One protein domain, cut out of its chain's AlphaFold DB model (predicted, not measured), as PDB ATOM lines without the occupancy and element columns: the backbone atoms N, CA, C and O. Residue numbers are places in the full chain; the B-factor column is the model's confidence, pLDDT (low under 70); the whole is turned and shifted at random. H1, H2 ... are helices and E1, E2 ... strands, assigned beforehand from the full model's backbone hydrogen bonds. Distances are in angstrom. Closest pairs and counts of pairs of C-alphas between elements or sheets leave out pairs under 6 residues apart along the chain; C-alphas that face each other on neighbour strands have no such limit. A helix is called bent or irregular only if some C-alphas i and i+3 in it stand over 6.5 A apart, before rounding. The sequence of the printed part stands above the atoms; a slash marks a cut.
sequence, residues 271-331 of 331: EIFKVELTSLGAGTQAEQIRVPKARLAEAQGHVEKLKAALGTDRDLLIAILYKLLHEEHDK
ATOM      1  N   GLU A 271      84.042 -13.059  36.889       61.44
ATOM      2  CA  GLU A 271      83.029 -14.043  36.505       61.44
ATOM      3  C   GLU A 271      81.772 -13.326  36.009       61.44
ATOM      4  O   GLU A 271      81.385 -12.271  36.522       61.44
ATOM      5  N   ILE A 272      81.141 -13.911  34.990       66.69
ATOM      6  CA  ILE A 272      79.907 -13.407  34.390       66.69
ATOM      7  C   ILE A 272      78.805 -14.411  34.671       66.69
ATOM      8  O   ILE A 272      78.955 -15.602  34.389       66.69
ATOM      9  N   PHE A 273      77.679 -13.905  35.154       65.06
ATOM     10  CA  PHE A 273      76.463 -14.676  35.347       65.06
ATOM     11  C   PHE A 273      75.323 -14.010  34.580       65.06
ATOM     12  O   PHE A 273      75.202 -12.784  34.577       65.06
ATOM     13  N   LYS A 274      74.483 -14.827  33.942       72.38
ATOM     14  CA  LYS A 274      73.173 -14.412  33.436       72.38
ATOM     15  C   LYS A 274      72.111 -15.024  34.343       72.38
ATOM     16  O   LYS A 274      72.155 -16.226  34.610       72.38
ATOM     17  N   VAL A 275      71.194 -14.197  34.828       71.75
ATOM     18  CA  VAL A 275      70.056 -14.608  35.651       71.75
ATOM     19  C   VAL A 275      68.785 -14.309  34.872       71.75
ATOM     20  O   VAL A 275      68.592 -13.189  34.412       71.75
ATOM     21  N   GLU A 276      67.926 -15.314  34.717       72.19
ATOM     22  CA  GLU A 276      66.606 -15.165  34.103       72.19
ATOM     23  C   GLU A 276      65.527 -15.559  35.108       72.19
ATOM     24  O   GLU A 276      65.548 -16.651  35.682       72.19
ATOM     25  N   LEU A 277      64.578 -14.655  35.317       71.50
ATOM     26  CA  LEU A 277      63.458 -14.798  36.233       71.50
ATOM     27  C   LEU A 277      62.177 -14.777  35.409       71.50
ATOM     28  O   LEU A 277      61.860 -13.786  34.757       71.50
ATOM     29  N   THR A 278      61.427 -15.874  35.448       68.75
ATOM     30  CA  THR A 278      60.141 -15.977  34.751       68.75
ATOM     31  C   THR A 278      59.022 -16.142  35.770       68.75
ATOM     32  O   THR A 278      59.078 -17.054  36.596       68.75
ATOM     33  N   SER A 279      57.989 -15.299  35.701       63.75
ATOM     34  CA  SER A 279      56.753 -15.476  36.478       63.75
ATOM     35  C   SER A 279      55.488 -15.255  35.656       63.75
ATOM     36  O   SER A 279      55.454 -14.537  34.653       63.75
ATOM     37  N   LEU A 280      54.409 -15.897  36.109       47.34
ATOM     38  CA  LEU A 280      53.062 -15.693  35.585       47.34
ATOM     39  C   LEU A 280      52.624 -14.242  35.840       47.34
ATOM     40  O   LEU A 280      52.439 -13.843  36.985       47.34
ATOM     41  N   GLY A 281      52.441 -13.470  34.767       60.84
ATOM     42  CA  GLY A 281      51.976 -12.078  34.801       60.84
ATOM     43  C   GLY A 281      53.048 -11.049  34.428       60.84
ATOM     44  O   GLY A 281      52.746 -10.146  33.655       60.84
ATOM     45  N   ALA A 282      54.286 -11.210  34.907       59.88
ATOM     46  CA  ALA A 282      55.392 -10.286  34.613       59.88
ATOM     47  C   ALA A 282      56.257 -10.711  33.409       59.88
ATOM     48  O   ALA A 282      57.043  -9.912  32.905       59.88
ATOM     49  N   GLY A 283      56.097 -11.946  32.918       66.25
ATOM     50  CA  GLY A 283      56.888 -12.472  31.802       66.25
ATOM     51  C   GLY A 283      58.298 -12.892  32.227       66.25
ATOM     52  O   GLY A 283      58.514 -13.264  33.382       66.25
ATOM     53  N   THR A 284      59.239 -12.881  31.282       71.31
ATOM     54  CA  THR A 284      60.653 -13.213  31.517       71.31
ATOM     55  C   THR A 284      61.471 -11.932  31.643       71.31
ATOM     56  O   THR A 284      61.468 -11.104  30.735       71.31
ATOM     57  N   GLN A 285      62.177 -11.781  32.761       67.44
ATOM     58  CA  GLN A 285      63.142 -10.714  33.023       67.44
ATOM     59  C   GLN A 285      64.549 -11.324  33.050       67.44
ATOM     60  O   GLN A 285      64.753 -12.360  33.684       67.44
ATOM     61  N   ALA A 286      65.509 -10.715  32.355       66.62
ATOM     62  CA  ALA A 286      66.888 -11.195  32.278       66.62
ATOM     63  C   ALA A 286      67.860 -10.095  32.718       66.62
ATOM     64  O   ALA A 286      67.764  -8.965  32.245       66.62
ATOM     65  N   GLU A 287      68.813 -10.437  33.584       61.41
ATOM     66  CA  GLU A 287      69.879  -9.541  34.040       61.41
ATOM     67  C   GLU A 287      71.256 -10.200  33.923       61.41
ATOM     68  O   GLU A 287      71.435 -11.393  34.190       61.41
ATOM     69  N   GLN A 288      72.253  -9.409  33.519       55.44
ATOM     70  CA  GLN A 288      73.638  -9.853  33.400       55.44
ATOM     71  C   GLN A 288      74.494  -9.150  34.451       55.44
ATOM     72  O   GLN A 288      74.594  -7.925  34.474       55.44
ATOM     73  N   ILE A 289      75.148  -9.938  35.303       61.28
ATOM     74  CA  ILE A 289      75.931  -9.437  36.432       61.28
ATOM     75  C   ILE A 289      77.388  -9.860  36.240       61.28
ATOM     76  O   ILE A 289      77.689 -11.036  36.021       61.28
ATOM     77  N   ARG A 290      78.306  -8.891  36.330       57.94
ATOM     78  CA  ARG A 290      79.756  -9.120  36.331       57.94
ATOM     79  C   ARG A 290      80.291  -8.900  37.737       57.94
ATOM     80  O   ARG A 290      80.046  -7.848  38.328       57.94
ATOM     81  N   VAL A 291      81.004  -9.883  38.277       69.25
ATOM     82  CA  VAL A 291      81.550  -9.803  39.636       69.25
ATOM     83  C   VAL A 291      83.000 -10.298  39.649       69.25
ATOM     84  O   VAL A 291      83.270 -11.400  39.171       69.25
ATOM     85  N   PRO A 292      83.948  -9.539  40.229       71.12
ATOM     86  CA  PRO A 292      85.312 -10.017  40.438       71.12
ATOM     87  C   PRO A 292      85.357 -11.260  41.333       71.12
ATOM     88  O   PRO A 292      84.724 -11.290  42.394       71.12
ATOM     89  N   LYS A 293      86.187 -12.248  40.978       72.50
ATOM     90  CA  LYS A 293      86.343 -13.501  41.744       72.50
ATOM     91  C   LYS A 293      86.749 -13.260  43.196       72.50
ATOM     92  O   LYS A 293      86.270 -13.941  44.098       72.50
ATOM     93  N   ALA A 294      87.590 -12.253  43.436       72.81
ATOM     94  CA  ALA A 294      88.009 -11.865  44.782       72.81
ATOM     95  C   ALA A 294      86.823 -11.411  45.654       72.81
ATOM     96  O   ALA A 294      86.714 -11.825  46.804       72.81
ATOM     97  N   ARG A 295      85.881 -10.641  45.088       70.00
ATOM     98  CA  ARG A 295      84.679 -10.195  45.810       70.00
ATOM     99  C   ARG A 295      83.714 -11.337  46.102       70.00
ATOM    100  O   ARG A 295      83.112 -11.355  47.171       70.00
ATOM    101  N   LEU A 296      83.587 -12.304  45.193       70.88
ATOM    102  CA  LEU A 296      82.811 -13.522  45.452       70.88
ATOM    103  C   LEU A 296      83.425 -14.346  46.590       70.88
ATOM    104  O   LEU A 296      82.704 -14.782  47.485       70.88
ATOM    105  N   ALA A 297      84.755 -14.485  46.611       76.00
ATOM    106  CA  ALA A 297      85.465 -15.186  47.678       76.00
ATOM    107  C   ALA A 297      85.305 -14.497  49.048       76.00
ATOM    108  O   ALA A 297      85.117 -15.169  50.061       76.00
ATOM    109  N   GLU A 298      85.317 -13.163  49.088       77.56
ATOM    110  CA  GLU A 298      85.023 -12.383  50.300       77.56
ATOM    111  C   GLU A 298      83.559 -12.543  50.748       77.56
ATOM    112  O   GLU A 298      83.267 -12.625  51.945       77.56
ATOM    113  N   ALA A 299      82.630 -12.658  49.793       79.38
ATOM    114  CA  ALA A 299      81.206 -12.842  50.052       79.38
ATOM    115  C   ALA A 299      80.820 -14.275  50.468       79.38
ATOM    116  O   ALA A 299      79.695 -14.490  50.928       79.38
ATOM    117  N   GLN A 300      81.734 -15.249  50.390       78.81
ATOM    118  CA  GLN A 300      81.463 -16.655  50.715       78.81
ATOM    119  C   GLN A 300      80.869 -16.826  52.125       78.81
ATOM    120  O   GLN A 300      79.944 -17.610  52.336       78.81
ATOM    121  N   GLY A 301      81.346 -16.034  53.094       81.06
ATOM    122  CA  GLY A 301      80.823 -16.045  54.463       81.06
ATOM    123  C   GLY A 301      79.376 -15.548  54.579       81.06
ATOM    124  O   GLY A 301      78.646 -15.986  55.468       81.06
ATOM    125  N   HIS A 302      78.933 -14.660  53.685       81.81
ATOM    126  CA  HIS A 302      77.539 -14.221  53.611       81.81
ATOM    127  C   HIS A 302      76.651 -15.283  52.963       81.81
ATOM    128  O   HIS A 302      75.556 -15.528  53.467       81.81
ATOM    129  N   VAL A 303      77.141 -15.964  51.922       78.06
ATOM    130  CA  VAL A 303      76.433 -17.079  51.271       78.06
ATOM    131  C   VAL A 303      76.141 -18.200  52.270       78.06
ATOM    132  O   VAL A 303      75.009 -18.672  52.351       78.06
ATOM    133  N   GLU A 304      77.126 -18.591  53.082       83.25
ATOM    134  CA  GLU A 304      76.942 -19.644  54.091       83.25
ATOM    135  C   GLU A 304      75.968 -19.228  55.206       83.25
ATOM    136  O   GLU A 304      75.139 -20.030  55.637       83.25
ATOM    137  N   LYS A 305      75.982 -17.954  55.623       84.12
ATOM    138  CA  LYS A 305      74.984 -17.420  56.568       84.12
ATOM    139  C   LYS A 305      73.570 -17.432  55.985       84.12
ATOM    140  O   LYS A 305      72.636 -17.801  56.689       84.12
ATOM    141  N   LEU A 306      73.414 -17.053  54.715       79.56
ATOM    142  CA  LEU A 306      72.132 -17.089  54.006       79.56
ATOM    143  C   LEU A 306      71.603 -18.521  53.888       79.56
ATOM    144  O   LEU A 306      70.454 -18.766  54.236       79.56
ATOM    145  N   LYS A 307      72.448 -19.487  53.502       78.44
ATOM    146  CA  LYS A 307      72.070 -20.912  53.486       78.44
ATOM    147  C   LYS A 307      71.632 -21.406  54.865       78.44
ATOM    148  O   LYS A 307      70.614 -22.078  54.974       78.44
ATOM    149  N   ALA A 308      72.371 -21.050  55.917       83.06
ATOM    150  CA  ALA A 308      72.021 -21.436  57.283       83.06
ATOM    151  C   ALA A 308      70.683 -20.828  57.741       83.06
ATOM    152  O   ALA A 308      69.923 -21.490  58.443       83.06
ATOM    153  N   ALA A 309      70.385 -19.592  57.330       81.12
ATOM    154  CA  ALA A 309      69.135 -18.910  57.661       81.12
ATOM    155  C   ALA A 309      67.924 -19.448  56.881       81.12
ATOM    156  O   ALA A 309      66.822 -19.489  57.423       81.12
ATOM    157  N   LEU A 310      68.118 -19.856  55.622       78.81
ATOM    158  CA  LEU A 310      67.049 -20.318  54.729       78.81
ATOM    159  C   LEU A 310      66.702 -21.808  54.909       78.81
ATOM    160  O   LEU A 310      65.641 -22.246  54.468       78.81
ATOM    161  N   GLY A 311      67.550 -22.583  55.591       76.31
ATOM    162  CA  GLY A 311      67.310 -23.999  55.874       76.31
ATOM    163  C   GLY A 311      67.561 -24.918  54.672       76.31
ATOM    164  O   GLY A 311      68.263 -24.563  53.728       76.31
ATOM    165  N   THR A 312      67.028 -26.144  54.726       79.25
ATOM    166  CA  THR A 312      67.281 -27.197  53.718       79.25
ATOM    167  C   THR A 312      66.138 -27.406  52.723       79.25
ATOM    168  O   THR A 312      66.261 -28.247  51.834       79.25
ATOM    169  N   ASP A 313      65.023 -26.686  52.874       79.19
ATOM    170  CA  ASP A 313      63.895 -26.765  51.944       79.19
ATOM    171  C   ASP A 313      64.241 -26.016  50.652       79.19
ATOM    172  O   ASP A 313      64.304 -24.786  50.611       79.19
ATOM    173  N   ARG A 314      64.507 -26.786  49.596       74.62
ATOM    174  CA  ARG A 314      64.957 -26.269  48.305       74.62
ATOM    175  C   ARG A 314      63.916 -25.367  47.644       74.62
ATOM    176  O   ARG A 314      64.299 -24.347  47.075       74.62
ATOM    177  N   ASP A 315      62.640 -25.734  47.697       70.81
ATOM    178  CA  ASP A 315      61.592 -25.018  46.969       70.81
ATOM    179  C   ASP A 315      61.289 -23.685  47.659       70.81
ATOM    180  O   ASP A 315      61.195 -22.645  47.002       70.81
ATOM    181  N   LEU A 316      61.254 -23.688  48.996       73.00
ATOM    182  CA  LEU A 316      61.132 -22.465  49.786       73.00
ATOM    183  C   LEU A 316      62.340 -21.536  49.589       73.00
ATOM    184  O   LEU A 316      62.172 -20.324  49.453       73.00
ATOM    185  N   LEU A 317      63.552 -22.094  49.526       77.62
ATOM    186  CA  LEU A 317      64.779 -21.334  49.298       77.62
ATOM    187  C   LEU A 317      64.773 -20.650  47.925       77.62
ATOM    188  O   LEU A 317      65.065 -19.458  47.838       77.62
ATOM    189  N   ILE A 318      64.387 -21.369  46.865       75.69
ATOM    190  CA  ILE A 318      64.253 -20.800  45.516       75.69
ATOM    191  C   ILE A 318      63.191 -19.692  45.503       75.69
ATOM    192  O   ILE A 318      63.436 -18.628  44.939       75.69
ATOM    193  N   ALA A 319      62.050 -19.889  46.171       74.38
ATOM    194  CA  ALA A 319      60.991 -18.883  46.241       74.38
ATOM    195  C   ALA A 319      61.420 -17.601  46.981       74.38
ATOM    196  O   ALA A 319      61.047 -16.500  46.573       74.38
ATOM    197  N   ILE A 320      62.208 -17.715  48.058       77.69
ATOM    198  CA  ILE A 320      62.731 -16.552  48.792       77.69
ATOM    199  C   ILE A 320      63.776 -15.808  47.956       77.69
ATOM    200  O   ILE A 320      63.699 -14.586  47.851       77.69
ATOM    201  N   LEU A 321      64.714 -16.523  47.326       81.69
ATOM    202  CA  LEU A 321      65.704 -15.905  46.436       81.69
ATOM    203  C   LEU A 321      65.036 -15.203  45.250       81.69
ATOM    204  O   LEU A 321      65.439 -14.098  44.903       81.69
ATOM    205  N   TYR A 322      63.986 -15.803  44.683       74.94
ATOM    206  CA  TYR A 322      63.179 -15.181  43.637       74.94
ATOM    207  C   TYR A 322      62.584 -13.848  44.105       74.94
ATOM    208  O   TYR A 322      62.722 -12.848  43.412       74.94
ATOM    209  N   LYS A 323      61.961 -13.810  45.293       76.62
ATOM    210  CA  LYS A 323      61.389 -12.569  45.841       76.62
ATOM    211  C   LYS A 323      62.444 -11.491  46.072       76.62
ATOM    212  O   LYS A 323      62.210 -10.352  45.694       76.62
ATOM    213  N   LEU A 324      63.590 -11.855  46.651       80.75
ATOM    214  CA  LEU A 324      64.685 -10.912  46.890       80.75
ATOM    215  C   LEU A 324      65.224 -10.333  45.579       80.75
ATOM    216  O   LEU A 324      65.436  -9.132  45.491       80.75
ATOM    217  N   LEU A 325      65.413 -11.170  44.557       76.56
ATOM    218  CA  LEU A 325      65.851 -10.705  43.242       76.56
ATOM    219  C   LEU A 325      64.798  -9.817  42.568       76.56
ATOM    220  O   LEU A 325      65.145  -8.790  42.000       76.56
ATOM    221  N   HIS A 326      63.515 -10.174  42.661       72.06
ATOM    222  CA  HIS A 326      62.431  -9.373  42.093       72.06
ATOM    223  C   HIS A 326      62.311  -7.995  42.767       72.06
ATOM    224  O   HIS A 326      62.140  -6.995  42.083       72.06
ATOM    225  N   GLU A 327      62.486  -7.916  44.092       77.69
ATOM    226  CA  GLU A 327      62.515  -6.643  44.829       77.69
ATOM    227  C   GLU A 327      63.690  -5.735  44.435       77.69
ATOM    228  O   GLU A 327      63.564  -4.519  44.534       77.69
ATOM    229  N   GLU A 328      64.831  -6.291  44.016       71.19
ATOM    230  CA  GLU A 328      65.951  -5.489  43.505       71.19
ATOM    231  C   GLU A 328      65.718  -5.009  42.062       71.19
ATOM    232  O   GLU A 328      66.199  -3.939  41.711       71.19
ATOM    233  N   HIS A 329      64.945  -5.743  41.254       63.81
ATOM    234  CA  HIS A 329      64.565  -5.330  39.895       63.81
ATOM    235  C   HIS A 329      63.521  -4.198  39.856       63.81
ATOM    236  O   HIS A 329      63.483  -3.440  38.890       63.81
ATOM    237  N   ASP A 330      62.671  -4.088  40.881       58.72
ATOM    238  CA  ASP A 330      61.635  -3.048  40.987       58.72
ATOM    239  C   ASP A 330      62.146  -1.721  41.606       58.72
ATOM    240  O   ASP A 330      61.367  -0.771  41.750       58.72
ATOM    241  N   LYS A 331      63.426  -1.638  42.002       52.53
ATOM    242  CA  LYS A 331      64.056  -0.443  42.604       52.53
ATOM    243  C   LYS A 331      64.665   0.508  41.577       52.53
ATOM    244  O   LYS A 331      64.525   1.734  41.794       52.53
TER     245      LYS A 331
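AT A GLANCE: This is residues 271 to 331 of the 331 residues of an uncharacterized protein of Cytophagales bacterium (UniProt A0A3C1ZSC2). A long two-stranded hairpin, E1 and E2, and two helices, H1 and H2, make the three sides of a loose, open triangle with a hollow middle. The hairpin is one side, H1 with its kink leaves the end of E2 as the second, and H2 folds back toward the hairpin as the third, with its residues 322 to 329 near the strands. The printed part has 61 residues, with two named strands followed by two named helices in the order E1, E2, H1, H2; the sheet's order is E1 - E2, antiparallel, and the class is mixed, helices and strands. The whole is loose, with a radius of gyration of the C-alphas of 13.3 A, and spans 36 by 28 by 19 A.

IN THESE COORDINATES: E1 is residues 271 to 279, 26.3 A from first to last C-alpha, and begins with C-alpha 271 at (83.029, -14.043, 36.505). E2 is residues 283 to 292 and is 29.8 A long. H1 is residues 293 to 310, 24.2 A long, from C-alpha 293 at (86.343, -13.501, 41.744). It has a kink of 44 degrees near residue 301 and is irregular, but only just: C-alphas 298 and 301 are 7.0 A apart. H2 is residues 314 to 329, 22.6 A long, ending with C-alpha 329 at (64.565, -5.330, 39.895).

HOW THE PARTS SIT: E1 and E2 form a hairpin, antiparallel with 162 degrees between their directions. N 271 and O 291 are 2.9 A apart and N 277 and O 285 are 2.8 A apart, both within hydrogen-bond range. The closest C-alphas of E1 and H1 are those of Glu 271 and Lys 293, 6.2 A apart. H1 and H2 are close but not clearly touching; their closest C-alphas, those of Leu 310 and Leu 317, are 6.0 A apart. They run opposite ways at a steep tilt of 56 degrees. The closest C-alphas of H2 and E1 are those of Tyr 322 and Leu 277, 7.4 A apart. E2 and H2 are apart. In H2 every O i to N i+4 pair is within hydrogen-bond range; in H1 12 of 14 are.

THE WHOLE: The two C-alphas farthest apart are those of Gly 281 and Ala 294, at 37.4 A. The printed part has no cut, and it ends at Lys 331, the chain's last residue. The links E1 to E2, E2 to H1 and H1 to H2 are tight. Residues 297 to 305, which belong to H1, stand free, and so do residues 311 to 316, of which 314 to 316 belong to H2. The mean pLDDT of the printed part is 71.8; residues 271 to 273, 278 to 283, 285 to 291 and 329 to 331 are under 70.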